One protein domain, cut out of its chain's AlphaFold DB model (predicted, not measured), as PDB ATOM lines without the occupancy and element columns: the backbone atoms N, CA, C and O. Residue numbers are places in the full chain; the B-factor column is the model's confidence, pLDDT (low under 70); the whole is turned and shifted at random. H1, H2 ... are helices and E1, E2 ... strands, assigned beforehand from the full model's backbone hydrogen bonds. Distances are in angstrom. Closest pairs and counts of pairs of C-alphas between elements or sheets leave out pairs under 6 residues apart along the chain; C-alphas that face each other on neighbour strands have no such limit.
ATOM      1  N   ASN A 821      10.708 -15.503  33.218       79.19
ATOM      2  CA  ASN A 821      10.848 -16.951  33.415       79.19
ATOM      3  C   ASN A 821      11.564 -17.596  32.213       79.19
ATOM      4  O   ASN A 821      11.171 -17.351  31.074       79.19
ATOM      5  N   SER A 822      12.596 -18.422  32.439       80.12
ATOM      6  CA  SER A 822      13.510 -18.870  31.371       80.12
ATOM      7  C   SER A 822      13.526 -20.371  31.046       80.12
ATOM      8  O   SER A 822      13.124 -21.207  31.855       80.12
ATOM      9  N   GLY A 823      13.968 -20.693  29.821       80.19
ATOM     10  CA  GLY A 823      14.016 -22.042  29.232       80.19
ATOM     11  C   GLY A 823      15.192 -22.238  28.257       80.19
ATOM     12  O   GLY A 823      16.039 -21.357  28.130       80.19
ATOM     13  N   SER A 824      15.255 -23.392  27.586       79.69
ATOM     14  CA  SER A 824      16.442 -23.901  26.867       79.69
ATOM     15  C   SER A 824      16.286 -24.027  25.334       79.69
ATOM     16  O   SER A 824      15.177 -24.125  24.813       79.69
ATOM     17  N   ILE A 825      17.409 -24.034  24.593       83.50
ATOM     18  CA  ILE A 825      17.464 -24.178  23.119       83.50
ATOM     19  C   ILE A 825      18.450 -25.293  22.719       83.50
ATOM     20  O   ILE A 825      19.552 -25.379  23.255       83.50
ATOM     21  N   THR A 826      18.075 -26.111  21.730       80.38
ATOM     22  CA  THR A 826      18.886 -27.194  21.136       80.38
ATOM     23  C   THR A 826      19.378 -26.820  19.731       80.38
ATOM     24  O   THR A 826      18.663 -26.147  18.989       80.38
ATOM     25  N   VAL A 827      20.583 -27.261  19.336       79.69
ATOM     26  CA  VAL A 827      21.166 -27.016  17.996       79.69
ATOM     27  C   VAL A 827      21.297 -28.308  17.198       79.69
ATOM     28  O   VAL A 827      21.997 -29.238  17.600       79.69
ATOM     29  N   ASN A 828      20.699 -28.319  16.012       80.56
ATOM     30  CA  ASN A 828      20.599 -29.481  15.143       80.56
ATOM     31  C   ASN A 828      21.724 -29.418  14.104       80.56
ATOM     32  O   ASN A 828      21.616 -28.752  13.077       80.56
ATOM     33  N   ASN A 829      22.864 -30.049  14.403       76.31
ATOM     34  CA  ASN A 829      24.045 -30.015  13.525       76.31
ATOM     35  C   ASN A 829      23.950 -30.991  12.334       76.31
ATOM     36  O   ASN A 829      24.645 -30.793  11.340       76.31
ATOM     37  N   GLU A 830      23.072 -31.990  12.415       74.19
ATOM     38  CA  GLU A 830      22.771 -32.969  11.363       74.19
ATOM     39  C   GLU A 830      21.246 -33.062  11.154       74.19
ATOM     40  O   GLU A 830      20.470 -32.522  11.947       74.19
ATOM     41  N   ASP A 831      20.806 -33.717  10.077       74.38
ATOM     42  CA  ASP A 831      19.393 -34.056   9.872       74.38
ATOM     43  C   ASP A 831      19.025 -35.241  10.788       74.38
ATOM     44  O   ASP A 831      19.678 -36.283  10.729       74.38
ATOM     45  N   GLY A 832      17.999 -35.105  11.636       75.44
ATOM     46  CA  GLY A 832      17.719 -36.083  12.698       75.44
ATOM     47  C   GLY A 832      16.441 -35.807  13.496       75.44
ATOM     48  O   GLY A 832      15.513 -35.202  12.969       75.44
ATOM     49  N   LYS A 833      16.405 -36.249  14.761       78.44
ATOM     50  CA  LYS A 833      15.292 -36.079  15.717       78.44
ATOM     51  C   LYS A 833      15.681 -35.186  16.900       78.44
ATOM     52  O   LYS A 833      16.838 -35.217  17.317       78.44
ATOM     53  N   ASP A 834      14.725 -34.440  17.455       74.38
ATOM     54  CA  ASP A 834      14.910 -33.610  18.655       74.38
ATOM     55  C   ASP A 834      14.379 -34.237  19.961       74.38
ATOM     56  O   ASP A 834      13.925 -35.381  19.994       74.38
ATOM     57  N   ALA A 835      14.489 -33.495  21.069       68.00
ATOM     58  CA  ALA A 835      14.157 -33.964  22.417       68.00
ATOM     59  C   ALA A 835      12.655 -34.227  22.662       68.00
ATOM     60  O   ALA A 835      12.319 -34.886  23.645       68.00
ATOM     61  N   ASP A 836      11.772 -33.750  21.777       76.19
ATOM     62  CA  ASP A 836      10.331 -34.040  21.771       76.19
ATOM     63  C   ASP A 836       9.951 -35.037  20.639       76.19
ATOM     64  O   ASP A 836       8.772 -35.185  20.316       76.19
ATOM     65  N   ASP A 837      10.943 -35.717  20.039       75.69
ATOM     66  CA  ASP A 837      10.839 -36.680  18.922       75.69
ATOM     67  C   ASP A 837      10.325 -36.091  17.583       75.69
ATOM     68  O   ASP A 837       9.695 -36.773  16.767       75.69
ATOM     69  N   ASN A 838      10.631 -34.819  17.296       76.31
ATOM     70  CA  ASN A 838      10.315 -34.166  16.013       76.31
ATOM     71  C   ASN A 838      11.508 -34.190  15.048       76.31
ATOM     72  O   ASN A 838      12.659 -34.140  15.474       76.31
ATOM     73  N   ASP A 839      11.248 -34.243  13.738       78.69
ATOM     74  CA  ASP A 839      12.298 -34.260  12.710       78.69
ATOM     75  C   ASP A 839      12.871 -32.857  12.424       78.69
ATOM     76  O   ASP A 839      12.136 -31.891  12.207       78.69
ATOM     77  N   VAL A 840      14.202 -32.756  12.381       79.69
ATOM     78  CA  VAL A 840      14.985 -31.508  12.302       79.69
ATOM     79  C   VAL A 840      16.092 -31.581  11.237       79.69
ATOM     80  O   VAL A 840      16.372 -32.649  10.687       79.69
ATOM     81  N   LYS A 841      16.713 -30.436  10.899       75.12
ATOM     82  CA  LYS A 841      17.723 -30.321   9.827       75.12
ATOM     83  C   LYS A 841      19.039 -29.668  10.249       75.12
ATOM     84  O   LYS A 841      19.067 -28.785  11.101       75.12
ATOM     85  N   ALA A 842      20.109 -30.047   9.558       73.81
ATOM     86  CA  ALA A 842      21.466 -29.564   9.771       73.81
ATOM     87  C   ALA A 842      21.585 -28.031   9.639       73.81
ATOM     88  O   ALA A 842      21.296 -27.448   8.590       73.81
ATOM     89  N   GLY A 843      22.071 -27.388  10.702       71.44
ATOM     90  CA  GLY A 843      22.236 -25.939  10.819       71.44
ATOM     91  C   GLY A 843      21.041 -25.198  11.432       71.44
ATOM     92  O   GLY A 843      21.104 -23.972  11.524       71.44
ATOM     93  N   THR A 844      19.977 -25.896  11.854       77.50
ATOM     94  CA  THR A 844      18.800 -25.295  12.515       77.50
ATOM     95  C   THR A 844      18.810 -25.496  14.039       77.50
ATOM     96  O   THR A 844      19.771 -26.015  14.609       77.50
ATOM     97  N   VAL A 845      17.754 -25.045  14.725       80.50
ATOM     98  CA  VAL A 845      17.587 -25.113  16.188       80.50
ATOM     99  C   VAL A 845      16.154 -25.519  16.556       80.50
ATOM    100  O   VAL A 845      15.243 -25.316  15.754       80.50
ATOM    101  N   SER A 846      15.949 -26.082  17.750       81.38
ATOM    102  CA  SER A 846      14.633 -26.477  18.290       81.38
ATOM    103  C   SER A 846      14.546 -26.279  19.816       81.38
ATOM    104  O   SER A 846      15.553 -25.990  20.465       81.38
ATOM    105  N   VAL A 847      13.336 -26.350  20.393       81.31
ATOM    106  CA  VAL A 847      13.029 -25.947  21.786       81.31
ATOM    107  C   VAL A 847      12.115 -26.978  22.468       81.31
ATOM    108  O   VAL A 847      11.035 -27.235  21.927       81.31
ATOM    109  N   PRO A 848      12.481 -27.518  23.653       80.19
ATOM    110  CA  PRO A 848      11.669 -28.500  24.373       80.19
ATOM    111  C   PRO A 848      10.283 -27.986  24.783       80.19
ATOM    112  O   PRO A 848      10.125 -26.848  25.229       80.19
ATOM    113  N   LYS A 849       9.268 -28.849  24.739       78.62
ATOM    114  CA  LYS A 849       7.862 -28.487  24.974       78.62
ATOM    115  C   LYS A 849       7.565 -27.937  26.366       78.62
ATOM    116  O   LYS A 849       6.684 -27.094  26.514       78.62
ATOM    117  N   ALA A 850       8.327 -28.357  27.374       73.56
ATOM    118  CA  ALA A 850       8.242 -27.817  28.733       73.56
ATOM    119  C   ALA A 850       8.762 -26.365  28.861       73.56
ATOM    120  O   ALA A 850       8.520 -25.729  29.888       73.56
ATOM    121  N   ASP A 851       9.455 -25.853  27.839       80.69
ATOM    122  CA  ASP A 851      10.067 -24.521  27.780       80.69
ATOM    123  C   ASP A 851       9.453 -23.613  26.694       80.69
ATOM    124  O   ASP A 851       9.811 -22.441  26.627       80.69
ATOM    125  N   GLN A 852       8.498 -24.093  25.881       76.12
ATOM    126  CA  GLN A 852       7.925 -23.344  24.741       76.12
ATOM    127  C   GLN A 852       7.289 -21.988  25.106       76.12
ATOM    128  O   GLN A 852       7.269 -21.090  24.269       76.12
ATOM    129  N   ASN A 853       6.823 -21.820  26.350       74.19
ATOM    130  CA  ASN A 853       6.260 -20.565  26.869       74.19
ATOM    131  C   ASN A 853       7.234 -19.815  27.809       74.19
ATOM    132  O   ASN A 853       6.806 -18.974  28.595       74.19
ATOM    133  N   LYS A 854       8.535 -20.132  27.775       83.00
ATOM    134  CA  LYS A 854       9.582 -19.491  28.589       83.00
ATOM    135  C   LYS A 854      10.600 -18.778  27.698       83.00
ATOM    136  O   LYS A 854      10.728 -19.062  26.511       83.00
ATOM    137  N   VAL A 855      11.356 -17.853  28.279       79.75
ATOM    138  CA  VAL A 855      12.263 -16.962  27.542       79.75
ATOM    139  C   VAL A 855      13.707 -17.467  27.628       79.75
ATOM    140  O   VAL A 855      14.290 -17.528  28.707       79.75
ATOM    141  N   ALA A 856      14.304 -17.849  26.499       78.38
ATOM    142  CA  ALA A 856      15.654 -18.422  26.483       78.38
ATOM    143  C   ALA A 856      16.723 -17.473  27.055       78.38
ATOM    144  O   ALA A 856      16.663 -16.259  26.837       78.38
ATOM    145  N   THR A 857      17.724 -18.004  27.772       74.50
ATOM    146  CA  THR A 857      18.779 -17.145  28.331       74.50
ATOM    147  C   THR A 857      19.774 -16.705  27.257       74.50
ATOM    148  O   THR A 857      19.960 -17.362  26.230       74.50
ATOM    149  N   VAL A 858      20.488 -15.606  27.518       74.06
ATOM    150  CA  VAL A 858      21.527 -15.091  26.607       74.06
ATOM    151  C   VAL A 858      22.639 -16.125  26.361       74.06
ATOM    152  O   VAL A 858      23.244 -16.121  25.295       74.06
ATOM    153  N   GLY A 859      22.883 -17.039  27.311       74.25
ATOM    154  CA  GLY A 859      23.837 -18.140  27.153       74.25
ATOM    155  C   GLY A 859      23.350 -19.213  26.177       74.25
ATOM    156  O   GLY A 859      24.109 -19.630  25.304       74.25
ATOM    157  N   ASP A 860      22.078 -19.608  26.267       79.19
ATOM    158  CA  ASP A 860      21.460 -20.578  25.351       79.19
ATOM    159  C   ASP A 860      21.406 -20.017  23.926       79.19
ATOM    160  O   ASP A 860      21.807 -20.679  22.968       79.19
ATOM    161  N   VAL A 861      21.007 -18.748  23.795       78.56
ATOM    162  CA  VAL A 861      20.975 -18.020  22.520       78.56
ATOM    163  C   VAL A 861      22.382 -17.848  21.935       78.56
ATOM    164  O   VAL A 861      22.573 -18.075  20.740       78.56
ATOM    165  N   ALA A 862      23.397 -17.514  22.740       76.19
ATOM    166  CA  ALA A 862      24.779 -17.410  22.264       76.19
ATOM    167  C   ALA A 862      25.344 -18.770  21.818       76.19
ATOM    168  O   ALA A 862      25.979 -18.857  20.765       76.19
ATOM    169  N   ASN A 863      25.079 -19.844  22.566       76.19
ATOM    170  CA  ASN A 863      25.470 -21.203  22.182       76.19
ATOM    171  C   ASN A 863      24.766 -21.660  20.895       76.19
ATOM    172  O   ASN A 863      25.399 -22.305  20.054       76.19
ATOM    173  N   ALA A 864      23.500 -21.277  20.703       82.88
ATOM    174  CA  ALA A 864      22.768 -21.505  19.464       82.88
ATOM    175  C   ALA A 864      23.397 -20.758  18.275       82.88
ATOM    176  O   ALA A 864      23.748 -21.383  17.272       82.88
ATOM    177  N   ILE A 865      23.620 -19.447  18.408       77.69
ATOM    178  CA  ILE A 865      24.204 -18.589  17.362       77.69
ATOM    179  C   ILE A 865      25.618 -19.044  16.968       77.69
ATOM    180  O   ILE A 865      25.928 -19.107  15.780       77.69
ATOM    181  N   ASN A 866      26.470 -19.386  17.940       79.06
ATOM    182  CA  ASN A 866      27.862 -19.766  17.677       79.06
ATOM    183  C   ASN A 866      27.996 -21.101  16.925       79.06
ATOM    184  O   ASN A 866      28.971 -21.304  16.201       79.06
ATOM    185  N   ASN A 867      27.033 -22.017  17.088       77.31
ATOM    186  CA  ASN A 867      27.065 -23.330  16.442       77.31
ATOM    187  C   ASN A 867      26.270 -23.388  15.128       77.31
ATOM    188  O   ASN A 867      26.624 -24.198  14.259       77.31
ATOM    189  N   ALA A 868      25.260 -22.526  14.966       79.38
ATOM    190  CA  ALA A 868      24.502 -22.349  13.730       79.38
ATOM    191  C   ALA A 868      25.391 -21.924  12.542       79.38
ATOM    192  O   ALA A 868      26.496 -21.395  12.699       79.38
ATOM    193  N   ALA A 869      24.910 -22.181  11.323       82.25
ATOM    194  CA  ALA A 869      25.668 -21.965  10.093       82.25
ATOM    195  C   ALA A 869      24.758 -21.563   8.923       82.25
ATOM    196  O   ALA A 869      23.650 -22.075   8.784       82.25
ATOM    197  N   TRP A 870      25.250 -20.690   8.045       78.81
ATOM    198  CA  TRP A 870      24.543 -20.213   6.846       78.81
ATOM    199  C   TRP A 870      25.384 -20.454   5.581       78.81
ATOM    200  O   TRP A 870      26.501 -20.955   5.678       78.81
ATOM    201  N   LYS A 871      24.871 -20.149   4.379       74.94
ATOM    202  CA  LYS A 871      25.584 -20.395   3.106       74.94
ATOM    203  C   LYS A 871      25.811 -19.106   2.315       74.94
ATOM    204  O   LYS A 871      24.848 -18.425   1.972       74.94
ATOM    205  N   ALA A 872      27.070 -18.797   2.005       76.50
ATOM    206  CA  ALA A 872      27.464 -17.608   1.238       76.50
ATOM    207  C   ALA A 872      27.430 -17.847  -0.282       76.50
ATOM    208  O   ALA A 872      27.606 -18.977  -0.724       76.50
ATOM    209  N   THR A 873      27.198 -16.791  -1.072       70.00
ATOM    210  CA  THR A 873      27.065 -16.808  -2.545       70.00
ATOM    211  C   THR A 873      27.285 -15.389  -3.122       70.00
ATOM    212  O   THR A 873      27.430 -14.444  -2.344       70.00
ATOM    213  N   SER A 874      27.333 -15.202  -4.449       76.31
ATOM    214  CA  SER A 874      27.633 -13.913  -5.117       76.31
ATOM    215  C   SER A 874      26.703 -13.604  -6.307       76.31
ATOM    216  O   SER A 874      26.276 -14.511  -7.020       76.31
ATOM    217  N   GLY A 875      26.390 -12.319  -6.531       67.25
ATOM    218  CA  GLY A 875      25.440 -11.834  -7.549       67.25
ATOM    219  C   GLY A 875      25.638 -10.349  -7.900       67.25
ATOM    220  O   GLY A 875      26.586  -9.737  -7.411       67.25
ATOM    221  N   LYS A 876      24.781  -9.779  -8.764       64.69
ATOM    222  CA  LYS A 876      24.926  -8.416  -9.318       64.69
ATOM    223  C   LYS A 876      23.600  -7.660  -9.465       64.69
ATOM    224  O   LYS A 876      22.574  -8.289  -9.701       64.69
ATOM    225  N   ASP A 877      23.678  -6.328  -9.494       54.94
ATOM    226  CA  ASP A 877      22.550  -5.419  -9.742       54.94
ATOM    227  C   ASP A 877      22.838  -4.393 -10.851       54.94
ATOM    228  O   ASP A 877      23.992  -4.111 -11.196       54.94
ATOM    229  N   GLY A 878      21.765  -3.839 -11.426       61.88
ATOM    230  CA  GLY A 878      21.811  -2.771 -12.429       61.88
ATOM    231  C   GLY A 878      22.695  -3.080 -13.646       61.88
ATOM    232  O   GLY A 878      22.720  -4.197 -14.173       61.88
ATOM    233  N   SER A 879      23.447  -2.068 -14.087       57.38
ATOM    234  CA  SER A 879      24.432  -2.147 -15.177       57.38
ATOM    235  C   SER A 879      25.770  -2.806 -14.775       57.38
ATOM    236  O   SER A 879      26.726  -2.760 -15.548       57.38
ATOM    237  N   GLY A 880      25.852  -3.442 -13.597       62.44
ATOM    238  CA  GLY A 880      27.047  -4.133 -13.093       62.44
ATOM    239  C   GLY A 880      27.284  -5.552 -13.645       62.44
ATOM    240  O   GLY A 880      26.479  -6.103 -14.409       62.44
ATOM    241  N   VAL A 881      28.410  -6.161 -13.233       57.69
ATOM    242  CA  VAL A 881      28.955  -7.442 -13.745       57.69
ATOM    243  C   VAL A 881      29.618  -8.261 -12.617       57.69
ATOM    244  O   VAL A 881      30.420  -7.709 -11.873       57.69
ATOM    245  N   VAL A 882      29.321  -9.570 -12.507       69.25
ATOM    246  CA  VAL A 882      29.893 -10.529 -11.519       69.25
ATOM    247  C   VAL A 882      29.981 -11.947 -12.120       69.25
ATOM    248  O   VAL A 882      29.174 -12.288 -12.985       69.25
ATOM    249  N   THR A 883      30.937 -12.780 -11.672       57.38
ATOM    250  CA  THR A 883      31.186 -14.149 -12.189       57.38
ATOM    251  C   THR A 883      31.705 -15.146 -11.131       57.38
ATOM    252  O   THR A 883      32.706 -14.857 -10.480       57.38
ATOM    253  N   GLY A 884      31.130 -16.360 -11.071       62.59
ATOM    254  CA  GLY A 884      31.707 -17.555 -10.411       62.59
ATOM    255  C   GLY A 884      31.300 -17.774  -8.942       62.59
ATOM    256  O   GLY A 884      31.598 -16.941  -8.089       62.59
ATOM    257  N   THR A 885      30.631 -18.897  -8.631       63.03
ATOM    258  CA  THR A 885      29.828 -19.018  -7.392       63.03
ATOM    259  C   THR A 885      29.835 -20.427  -6.764       63.03
ATOM    260  O   THR A 885      29.796 -21.424  -7.480       63.03
ATOM    261  N   THR A 886      29.845 -20.516  -5.424       68.69
ATOM    262  CA  THR A 886      29.735 -21.752  -4.604       68.69
ATOM    263  C   THR A 886      28.921 -21.483  -3.321       68.69
ATOM    264  O   THR A 886      28.521 -20.341  -3.113       68.69
ATOM    265  N   THR A 887      28.639 -22.498  -2.478       69.25
ATOM    266  CA  THR A 887      27.778 -22.373  -1.268       69.25
ATOM    267  C   THR A 887      28.276 -23.135  -0.010       69.25
ATOM    268  O   THR A 887      27.603 -24.050   0.478       69.25
ATOM    269  N   PRO A 888      29.448 -22.789   0.563       74.19
ATOM    270  CA  PRO A 888      29.969 -23.419   1.785       74.19
ATOM    271  C   PRO A 888      29.157 -23.044   3.038       74.19
ATOM    272  O   PRO A 888      28.567 -21.966   3.087       74.19
ATOM    273  N   LEU A 889      29.181 -23.892   4.079       76.44
ATOM    274  CA  LEU A 889      28.645 -23.536   5.401       76.44
ATOM    275  C   LEU A 889      29.609 -22.599   6.145       76.44
ATOM    276  O   LEU A 889      30.714 -22.980   6.528       76.44
ATOM    277  N   VAL A 890      29.158 -21.369   6.358       77.75
ATOM    278  CA  VAL A 890      29.834 -20.301   7.089       77.75
ATOM    279  C   VAL A 890      29.281 -20.293   8.517       77.75
ATOM    280  O   VAL A 890      28.110 -19.976   8.732       77.75
ATOM    281  N   LYS A 891      30.115 -20.674   9.492       81.31
ATOM    282  CA  LYS A 891      29.820 -20.523  10.928       81.31
ATOM    283  C   LYS A 891      30.202 -19.120  11.410       81.31
ATOM    284  O   LYS A 891      30.927 -18.393  10.723       81.31
ATOM    285  N   ALA A 892      29.734 -18.746  12.601       70.50
ATOM    286  CA  ALA A 892      30.225 -17.560  13.294       70.50
ATOM    287  C   ALA A 892      31.761 -17.629  13.452       70.50
ATOM    288  O   ALA A 892      32.294 -18.632  13.918       70.50
TER     289      ALA A 892
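AT A GLANCE: This is residues 821 to 892 of the 1084 residues of an uncharacterized protein of Haemophilus haemolyticus (UniProt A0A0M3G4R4). This domain has little regular structure: helix H1 packs on the short hairpin E1 E2, and a second hairpin, E3 E4, leads into a long loop whose residues 876 to 881 stick out. The 72 printed residues hold E1, E2, H1, E3, E4 in that order, 22 residues, class mixed, with both sheets antiparallel. The whole is only just extended, close to loose, with radius of gyration of the C-alphas 17.0 A and spans 53 by 25 by 19 A.

HOW THE PARTS SIT: Hairpin E1, residues 826 to 828, and E2, 844 to 846, has N 826 and O 846 within hydrogen-bond range, 2.8 A. The closest C-alphas of E1 and H1, residues 858 to 867, are those of Val 827 and Ala 864, 5.9 A. In H1 every O i to N i+4 pair is within range. Hairpin E3, 869 to 871, and E4, 889 to 891, has N 890 and O 870 within range, 2.8 A.

IN THESE COORDINATES: C-alpha 826 begins E1 at (18.886, -27.194, 21.136); H1 is 14.2 A long; C-alpha 891 ends E4 at (29.820, -20.523, 10.928).

THE WHOLE: The printed part has no cut. Link E3 to E4 is long, 17 residues. Residues 835 and 875 to 887 have pLDDT under 70.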